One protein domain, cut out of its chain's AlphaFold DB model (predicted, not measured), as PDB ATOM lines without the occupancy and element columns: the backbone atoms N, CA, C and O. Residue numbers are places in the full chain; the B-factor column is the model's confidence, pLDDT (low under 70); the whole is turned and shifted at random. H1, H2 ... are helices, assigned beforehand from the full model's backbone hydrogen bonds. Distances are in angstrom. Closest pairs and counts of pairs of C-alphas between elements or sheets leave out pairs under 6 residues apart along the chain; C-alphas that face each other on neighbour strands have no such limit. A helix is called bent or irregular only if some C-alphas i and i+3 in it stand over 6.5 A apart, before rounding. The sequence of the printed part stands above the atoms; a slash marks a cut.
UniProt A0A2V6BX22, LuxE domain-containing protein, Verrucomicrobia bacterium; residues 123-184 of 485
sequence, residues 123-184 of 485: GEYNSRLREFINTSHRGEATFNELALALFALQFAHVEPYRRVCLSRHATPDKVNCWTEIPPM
ATOM      1  N   GLY A 123      77.554 124.972 115.771       96.50
ATOM      2  CA  GLY A 123      76.818 125.950 116.581       96.50
ATOM      3  C   GLY A 123      76.488 127.221 115.796       96.50
ATOM      4  O   GLY A 123      75.337 127.648 115.758       96.50
ATOM      5  N   GLU A 124      77.476 127.772 115.093       96.38
ATOM      6  CA  GLU A 124      77.287 128.913 114.194       96.38
ATOM      7  C   GLU A 124      76.333 128.561 113.038       96.38
ATOM      8  O   GLU A 124      75.388 129.303 112.763       96.38
ATOM      9  N   TYR A 125      76.515 127.386 112.420       97.75
ATOM     10  CA  TYR A 125      75.614 126.883 111.381       97.75
ATOM     11  C   TYR A 125      74.155 126.791 111.861       97.75
ATOM     12  O   TYR A 125      73.245 127.240 111.165       97.75
ATOM     13  N   ASN A 126      73.927 126.258 113.066       97.50
ATOM     14  CA  ASN A 126      72.595 126.132 113.660       97.50
ATOM     15  C   ASN A 126      71.889 127.487 113.797       97.50
ATOM     16  O   ASN A 126      70.697 127.578 113.502       97.50
ATOM     17  N   SER A 127      72.601 128.539 114.210       96.12
ATOM     18  CA  SER A 127      72.036 129.891 114.318       96.12
ATOM     19  C   SER A 127      71.592 130.426 112.955       96.12
ATOM     20  O   SER A 127      70.445 130.849 112.806       96.12
ATOM     21  N   ARG A 128      72.457 130.316 111.936       95.69
ATOM     22  CA  ARG A 128      72.157 130.744 110.557       95.69
ATOM     23  C   ARG A 128      70.993 129.960 109.944       95.69
ATOM     24  O   ARG A 128      70.135 130.527 109.270       95.69
ATOM     25  N   LEU A 129      70.923 128.654 110.204       96.75
ATOM     26  CA  LEU A 129      69.821 127.814 109.742       96.75
ATOM     27  C   LEU A 129      68.493 128.187 110.419       96.75
ATOM     28  O   LEU A 129      67.471 128.243 109.740       96.75
ATOM     29  N   ARG A 130      68.484 128.481 111.729       96.31
ATOM     30  CA  ARG A 130      67.276 128.957 112.433       96.31
ATOM     31  C   ARG A 130      66.757 130.268 111.848       96.31
ATOM     32  O   ARG A 130      65.553 130.404 111.654       96.31
ATOM     33  N   GLU A 131      67.643 131.206 111.529       94.50
ATOM     34  CA  GLU A 131      67.281 132.454 110.848       94.50
ATOM     35  C   GLU A 131      66.660 132.191 109.462       94.50
ATOM     36  O   GLU A 131      65.603 132.737 109.133       94.50
ATOM     37  N   PHE A 132      67.248 131.285 108.677       94.94
ATOM     38  CA  PHE A 132      66.717 130.899 107.366       94.94
ATOM     39  C   PHE A 132      65.347 130.196 107.448       94.94
ATOM     40  O   PHE A 132      64.455 130.466 106.641       94.94
ATOM     41  N   ILE A 133      65.142 129.344 108.457       95.12
ATOM     42  CA  ILE A 133      63.844 128.722 108.760       95.12
ATOM     43  C   ILE A 133      62.800 129.800 109.104       95.12
ATOM     44  O   ILE A 133      61.724 129.843 108.501       95.12
ATOM     45  N   ASN A 134      63.131 130.705 110.029       90.12
ATOM     46  CA  ASN A 134      62.214 131.728 110.537       90.12
ATOM     47  C   ASN A 134      61.814 132.761 109.473       90.12
ATOM     48  O   ASN A 134      60.653 133.161 109.412       90.12
ATOM     49  N   THR A 135      62.745 133.172 108.609       86.00
ATOM     50  CA  THR A 135      62.462 134.110 107.506       86.00
ATOM     51  C   THR A 135      61.660 133.468 106.371       86.00
ATOM     52  O   THR A 135      61.038 134.184 105.589       86.00
ATOM     53  N   SER A 136      61.641 132.128 106.271       67.25
ATOM     54  CA  SER A 136      60.889 131.352 105.265       67.25
ATOM     55  C   SER A 136      61.153 131.750 103.801       67.25
ATOM     56  O   SER A 136      60.391 131.392 102.895       67.25
ATOM     57  N   HIS A 137      62.245 132.472 103.542       72.44
ATOM     58  CA  HIS A 137      62.558 133.019 102.231       72.44
ATOM     59  C   HIS A 137      63.061 131.915 101.291       72.44
ATOM     60  O   HIS A 137      63.966 131.153 101.624       72.44
ATOM     61  N   ARG A 138      62.519 131.831 100.070       67.75
ATOM     62  CA  ARG A 138      62.978 130.871  99.045       67.75
ATOM     63  C   ARG A 138      64.218 131.394  98.306       67.75
ATOM     64  O   ARG A 138      64.227 131.498  97.086       67.75
ATOM     65  N   GLY A 139      65.258 131.741  99.066       81.12
ATOM     66  CA  GLY A 139      66.540 132.203  98.538       81.12
ATOM     67  C   GLY A 139      67.408 131.034  98.081       81.12
ATOM     68  O   GLY A 139      67.907 130.280  98.912       81.12
ATOM     69  N   GLU A 140      67.614 130.891  96.772       89.62
ATOM     70  CA  GLU A 140      68.473 129.828  96.234       89.62
ATOM     71  C   GLU A 140      69.954 130.055  96.577       89.62
ATOM     72  O   GLU A 140      70.649 129.110  96.940       89.62
ATOM     73  N   ALA A 141      70.411 131.312  96.578       92.88
ATOM     74  CA  ALA A 141      71.753 131.678  97.034       92.88
ATOM     75  C   ALA A 141      71.984 131.295  98.510       92.88
ATOM     76  O   ALA A 141      72.969 130.632  98.821       92.88
ATOM     77  N   THR A 142      71.039 131.628  99.398       94.12
ATOM     78  CA  THR A 142      71.097 131.288 100.832       94.12
ATOM     79  C   THR A 142      71.077 129.778 101.066       94.12
ATOM     80  O   THR A 142      71.839 129.273 101.888       94.12
ATOM     81  N   PHE A 143      70.250 129.037 100.319       96.50
ATOM     82  CA  PHE A 143      70.241 127.574 100.378       96.50
ATOM     83  C   PHE A 143      71.594 126.992  99.945       96.50
ATOM     84  O   PHE A 143      72.122 126.118 100.627       96.50
ATOM     85  N   ASN A 144      72.171 127.490  98.845       97.50
ATOM     86  CA  ASN A 144      73.470 127.035  98.358       97.50
ATOM     87  C   ASN A 144      74.587 127.319  99.372       97.50
ATOM     88  O   ASN A 144      75.369 126.428  99.677       97.50
ATOM     89  N   GLU A 145      74.633 128.528  99.933       96.69
ATOM     90  CA  GLU A 145      75.639 128.917 100.925       96.69
ATOM     91  C   GLU A 145      75.587 128.024 102.177       96.69
ATOM     92  O   GLU A 145      76.612 127.487 102.602       96.69
ATOM     93  N   LEU A 146      74.388 127.791 102.727       97.62
ATOM     94  CA  LEU A 146      74.198 126.887 103.864       97.62
ATOM     95  C   LEU A 146      74.543 125.432 103.510       97.62
ATOM     96  O   LEU A 146      75.165 124.745 104.320       97.62
ATOM     97  N   ALA A 147      74.204 124.966 102.306       98.44
ATOM     98  CA  ALA A 147      74.559 123.625 101.847       98.44
ATOM     99  C   ALA A 147      76.082 123.432 101.745       98.44
ATOM    100  O   ALA A 147      76.596 122.411 102.193       98.44
ATOM    101  N   LEU A 148      76.822 124.411 101.213       98.44
ATOM    102  CA  LEU A 148      78.287 124.354 101.148       98.44
ATOM    103  C   LEU A 148      78.924 124.405 102.545       98.44
ATOM    104  O   LEU A 148      79.819 123.611 102.841       98.44
ATOM    105  N   ALA A 149      78.428 125.276 103.428       98.38
ATOM    106  CA  ALA A 149      78.892 125.370 104.813       98.38
ATOM    107  C   ALA A 149      78.676 124.054 105.582       98.38
ATOM    108  O   ALA A 149      79.603 123.526 106.201       98.38
ATOM    109  N   LEU A 150      77.475 123.472 105.496       98.62
ATOM    110  CA  LEU A 150      77.187 122.188 106.129       98.62
ATOM    111  C   LEU A 150      77.965 121.039 105.471       98.62
ATOM    112  O   LEU A 150      78.360 120.109 106.167       98.62
ATOM    113  N   PHE A 151      78.236 121.103 104.164       98.69
ATOM    114  CA  PHE A 151      79.029 120.092 103.467       98.69
ATOM    115  C   PHE A 151      80.469 120.086 103.972       98.69
ATOM    116  O   PHE A 151      80.992 119.015 104.260       98.69
ATOM    117  N   ALA A 152      81.082 121.258 104.165       98.44
ATOM    118  CA  ALA A 152      82.411 121.366 104.761       98.44
ATOM    119  C   ALA A 152      82.460 120.751 106.173       98.44
ATOM    120  O   ALA A 152      83.356 119.957 106.470       98.44
ATOM    121  N   LEU A 153      81.461 121.039 107.017       98.56
ATOM    122  CA  LEU A 153      81.353 120.472 108.367       98.56
ATOM    123  C   LEU A 153      81.120 118.947 108.351       98.56
ATOM    124  O   LEU A 153      81.785 118.208 109.078       98.56
ATOM    125  N   GLN A 154      80.211 118.448 107.507       98.44
ATOM    126  CA  GLN A 154      79.926 117.012 107.381       98.44
ATOM    127  C   GLN A 154      81.107 116.249 106.768       98.44
ATOM    128  O   GLN A 154      81.429 115.153 107.222       98.44
ATOM    129  N   PHE A 155      81.810 116.837 105.797       98.44
ATOM    130  CA  PHE A 155      83.050 116.296 105.246       98.44
ATOM    131  C   PHE A 155      84.146 116.211 106.315       98.44
ATOM    132  O   PHE A 155      84.817 115.188 106.416       98.44
ATOM    133  N   ALA A 156      84.324 117.247 107.139       98.00
ATOM    134  CA  ALA A 156      85.330 117.240 108.197       98.00
ATOM    135  C   ALA A 156      85.029 116.194 109.287       98.00
ATOM    136  O   ALA A 156      85.929 115.447 109.676       98.00
ATOM    137  N   HIS A 157      83.774 116.108 109.747       98.00
ATOM    138  CA  HIS A 157      83.422 115.398 110.982       98.00
ATOM    139  C   HIS A 157      82.674 114.063 110.813       98.00
ATOM    140  O   HIS A 157      82.564 113.328 111.791       98.00
ATOM    141  N   VAL A 158      82.182 113.702 109.620       98.19
ATOM    142  CA  VAL A 158      81.506 112.410 109.378       98.19
ATOM    143  C   VAL A 158      82.420 111.487 108.568       98.19
ATOM    144  O   VAL A 158      82.371 111.436 107.340       98.19
ATOM    145  N   GLU A 159      83.271 110.728 109.262       96.62
ATOM    146  CA  GLU A 159      84.320 109.881 108.664       96.62
ATOM    147  C   GLU A 159      83.838 108.970 107.505       96.62
ATOM    148  O   GLU A 159      84.445 109.011 106.430       96.62
ATOM    149  N   PRO A 160      82.736 108.193 107.618       97.12
ATOM    150  CA  PRO A 160      82.268 107.366 106.502       97.12
ATOM    151  C   PRO A 160      81.886 108.183 105.260       97.12
ATOM    152  O   PRO A 160      82.067 107.712 104.137       97.12
ATOM    153  N   TYR A 161      81.387 109.406 105.456       98.25
ATOM    154  CA  TYR A 161      81.002 110.313 104.378       98.25
ATOM    155  C   TYR A 161      82.217 110.962 103.721       98.25
ATOM    156  O   TYR A 161      82.299 110.978 102.490       98.25
ATOM    157  N   ARG A 162      83.211 111.392 104.513       98.19
ATOM    158  CA  ARG A 162      84.487 111.922 104.009       98.19
ATOM    159  C   ARG A 162      85.139 110.969 103.008       98.19
ATOM    160  O   ARG A 162      85.533 111.396 101.925       98.19
ATOM    161  N   ARG A 163      85.173 109.667 103.316       97.44
ATOM    162  CA  ARG A 163      85.718 108.631 102.416       97.44
ATOM    163  C   ARG A 163      84.976 108.533 101.077       97.44
ATOM    164  O   ARG A 163      85.617 108.346 100.046       97.44
ATOM    165  N   VAL A 164      83.648 108.678 101.070       96.62
ATOM    166  CA  VAL A 164      82.836 108.663  99.834       96.62
ATOM    167  C   VAL A 164      82.992 109.956  99.030       96.62
ATOM    168  O   VAL A 164      82.970 109.928  97.803       96.62
ATOM    169  N   CYS A 165      83.187 111.085  99.704       98.00
ATOM    170  CA  CYS A 165      83.452 112.365  99.054       98.00
ATOM    171  C   CYS A 165      84.832 112.365  98.373       98.00
ATOM    172  O   CYS A 165      84.935 112.671  97.185       98.00
ATOM    173  N   LEU A 166      85.867 111.890  99.078       98.12
ATOM    174  CA  LEU A 166      87.221 111.712  98.540       98.12
ATOM    175  C   LEU A 166      87.261 110.760  97.333       98.12
ATOM    176  O   LEU A 166      87.878 111.097  96.324       98.12
ATOM    177  N   SER A 167      86.569 109.614  97.386       97.12
ATOM    178  CA  SER A 167      86.526 108.658  96.261       97.12
ATOM    179  C   SER A 167      85.721 109.144  95.050       97.12
ATOM    180  O   SER A 167      85.835 108.568  93.970       97.12
ATOM    181  N   ARG A 168      84.937 110.218  95.207       95.69
ATOM    182  CA  ARG A 168      84.245 110.939  94.127       95.69
ATOM    183  C   ARG A 168      84.942 112.250  93.739       95.69
ATOM    184  O   ARG A 168      84.378 113.021  92.972       95.69
ATOM    185  N   HIS A 169      86.136 112.514  94.276       96.81
ATOM    186  CA  HIS A 169      86.906 113.756  94.104       96.81
ATOM    187  C   HIS A 169      86.155 115.050  94.480       96.81
ATOM    188  O   HIS A 169      86.570 116.142  94.091       96.81
ATOM    189  N   ALA A 170      85.089 114.935  95.272       97.31
ATOM    190  CA  ALA A 170      84.269 116.041  95.734       97.31
ATOM    191  C   ALA A 170      84.752 116.479  97.119       97.31
ATOM    192  O   ALA A 170      84.523 115.796  98.117       97.31
ATOM    193  N   THR A 171      85.448 117.606  97.177       97.81
ATOM    194  CA  THR A 171      85.987 118.196  98.408       97.81
ATOM    195  C   THR A 171      85.462 119.629  98.575       97.81
ATOM    196  O   THR A 171      85.012 120.216  97.585       97.81
ATOM    197  N   PRO A 172      85.456 120.209  99.793       97.25
ATOM    198  CA  PRO A 172      84.868 121.535 100.034       97.25
ATOM    199  C   PRO A 172      85.486 122.688  99.220       97.25
ATOM    200  O   PRO A 172      84.837 123.703  99.024       97.25
ATOM    201  N   ASP A 173      86.713 122.523  98.720       95.75
ATOM    202  CA  ASP A 173      87.414 123.438  97.805       95.75
ATOM    203  C   ASP A 173      86.984 123.315  96.327       95.75
ATOM    204  O   ASP A 173      87.320 124.177  95.518       95.75
ATOM    205  N   LYS A 174      86.257 122.251  95.957       96.69
ATOM    206  CA  LYS A 174      85.874 121.930  94.563       96.69
ATOM    207  C   LYS A 174      84.375 121.988  94.306       96.69
ATOM    208  O   LYS A 174      83.964 122.221  93.172       96.69
ATOM    209  N   VAL A 175      83.572 121.736  95.334       97.06
ATOM    210  CA  VAL A 175      82.108 121.764  95.268       97.06
ATOM    211  C   VAL A 175      81.641 123.209  95.426       97.06
ATOM    212  O   VAL A 175      81.875 123.822  96.463       97.06
ATOM    213  N   ASN A 176      80.982 123.748  94.401       96.38
ATOM    214  CA  ASN A 176      80.516 125.139  94.346       96.38
ATOM    215  C   ASN A 176      78.980 125.239  94.320       96.38
ATOM    216  O   ASN A 176      78.412 126.299  94.599       96.38
ATOM    217  N   CYS A 177      78.290 124.137  94.016       97.00
ATOM    218  CA  CYS A 177      76.838 124.051  94.044       97.00
ATOM    219  C   CYS A 177      76.345 122.873  94.893       97.00
ATOM    220  O   CYS A 177      76.874 121.763  94.823       97.00
ATOM    221  N   TRP A 178      75.250 123.068  95.632       97.19
ATOM    222  CA  TRP A 178      74.603 122.009  96.414       97.19
ATOM    223  C   TRP A 178      74.228 120.777  95.575       97.19
ATOM    224  O   TRP A 178      74.219 119.655  96.077       97.19
ATOM    225  N   THR A 179      73.962 120.969  94.280       96.25
ATOM    226  CA  THR A 179      73.631 119.890  93.339       96.25
ATOM    227  C   THR A 179      74.794 118.931  93.059       96.25
ATOM    228  O   THR A 179      74.546 117.807  92.610       96.25
ATOM    229  N   GLU A 180      76.030 119.353  93.346       97.19
ATOM    230  CA  GLU A 180      77.281 118.598  93.186       97.19
ATOM    231  C   GLU A 180      77.653 117.816  94.459       97.19
ATOM    232  O   GLU A 180      78.434 116.866  94.388       97.19
ATOM    233  N   ILE A 181      77.075 118.175  95.618       98.12
ATOM    234  CA  ILE A 181      77.322 117.497  96.897       98.12
ATOM    235  C   ILE A 181      76.968 116.002  96.752       98.12
ATOM    236  O   ILE A 181      75.819 115.669  96.414       98.12
ATOM    237  N   PRO A 182      77.913 115.074  97.018       97.19
ATOM    238  CA  PRO A 182      77.669 113.647  96.874       97.19
ATOM    239  C   PRO A 182      76.584 113.156  97.841       97.19
ATOM    240  O   PRO A 182      76.714 113.365  99.048       97.19
ATOM    241  N   PRO A 183      75.556 112.436  97.363       97.19
ATOM    242  CA  PRO A 183      74.571 111.814  98.233       97.19
ATOM    243  C   PRO A 183      75.037 110.444  98.736       97.19
ATOM    244  O   PRO A 183      75.771 109.723  98.041       97.19
ATOM    245  N   MET A 184      74.523 110.055  99.902       96.38
ATOM    246  CA  MET A 184      74.634 108.706 100.464       96.38
ATOM    247  C   MET A 184      73.301 107.957 100.359       96.38
ATOM    248  O   MET A 184      72.257 108.559 100.604       96.38
TER     249      MET A 184
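AT A GLANCE: This is residues 123 to 184 of the 485 residues of the protein "LuxE domain-containing protein" of Verrucomicrobia bacterium (UniProt A0A2V6BX22). A long helix, H2, runs diagonally through the model; H1 folds back beside its first part as a helical hairpin, and the short helix H3 turns off steeply at its far end. The last stretch, residues 168 to 184, has no named element and follows H3, its C-alphas 7 to 16 A from the mean of all C-alphas, while residues 133 to 139, of which 133 to 135 belong to H1, stick out at the turn from H1 to H2. The printed part has 62 residues with three named helices, in the order H1, H2, H3, and no named strand; its class is all helix. It is only just compact, close to loose, with a radius of gyration of the C-alphas of 12.4 A, and its elongated outline spans 37 by 22 by 19 A.

HOW THE PARTS SIT: Begin with H2, residues 140 to 157, the longest helix. Look at its residues 142 to 150, the part that touches H1, residues 123 to 135. The closest C-alphas of the two are those of Tyr 125 and Leu 150, 7.2 A apart. H1 and H2 run opposite ways at a shallow tilt of 24 degrees and form a helical hairpin. Now go to residues 154 to 156 of H2, the part that touches H3, residues 159 to 167, and only at the corner by their link. There the closest C-alphas are those of Phe 155 and Arg 162, 4.8 A apart. H2 and H3 run opposite ways at a steep tilt of 70.0 degrees, only just short of about perpendicular. H1 and H3 are apart. In H1 and H2 every O i to N i+4 pair is within hydrogen-bond range; in H3, 4 of 5 are.

IN THESE COORDINATES: Find C-alpha 140 at (68.473, 129.828, 96.234); from there H2 runs 25.5 A to C-alpha 157 at (83.422, 115.398, 110.982). Go back to C-alpha 123 at (76.818, 125.950, 116.581), where H1 begins; it runs 18.8 A to C-alpha 135. H3 begins at Glu 159 and ends 12.7 A away at C-alpha 167, at (86.526, 108.658, 96.261). No helix is bent.

THE WHOLE: The two C-alphas farthest apart are those of Thr 135 and Ser 167, 36.8 A. The first and last printed C-alphas, of Gly 123 and Met 184, are 23.7 A apart. The printed part has no cut, and both links, H1 to H2 with 4 residues and H2 to H3 with 1, are tight. The mean pLDDT of the printed part is 95.0; look at residues 136 and 138 for the two values under 70.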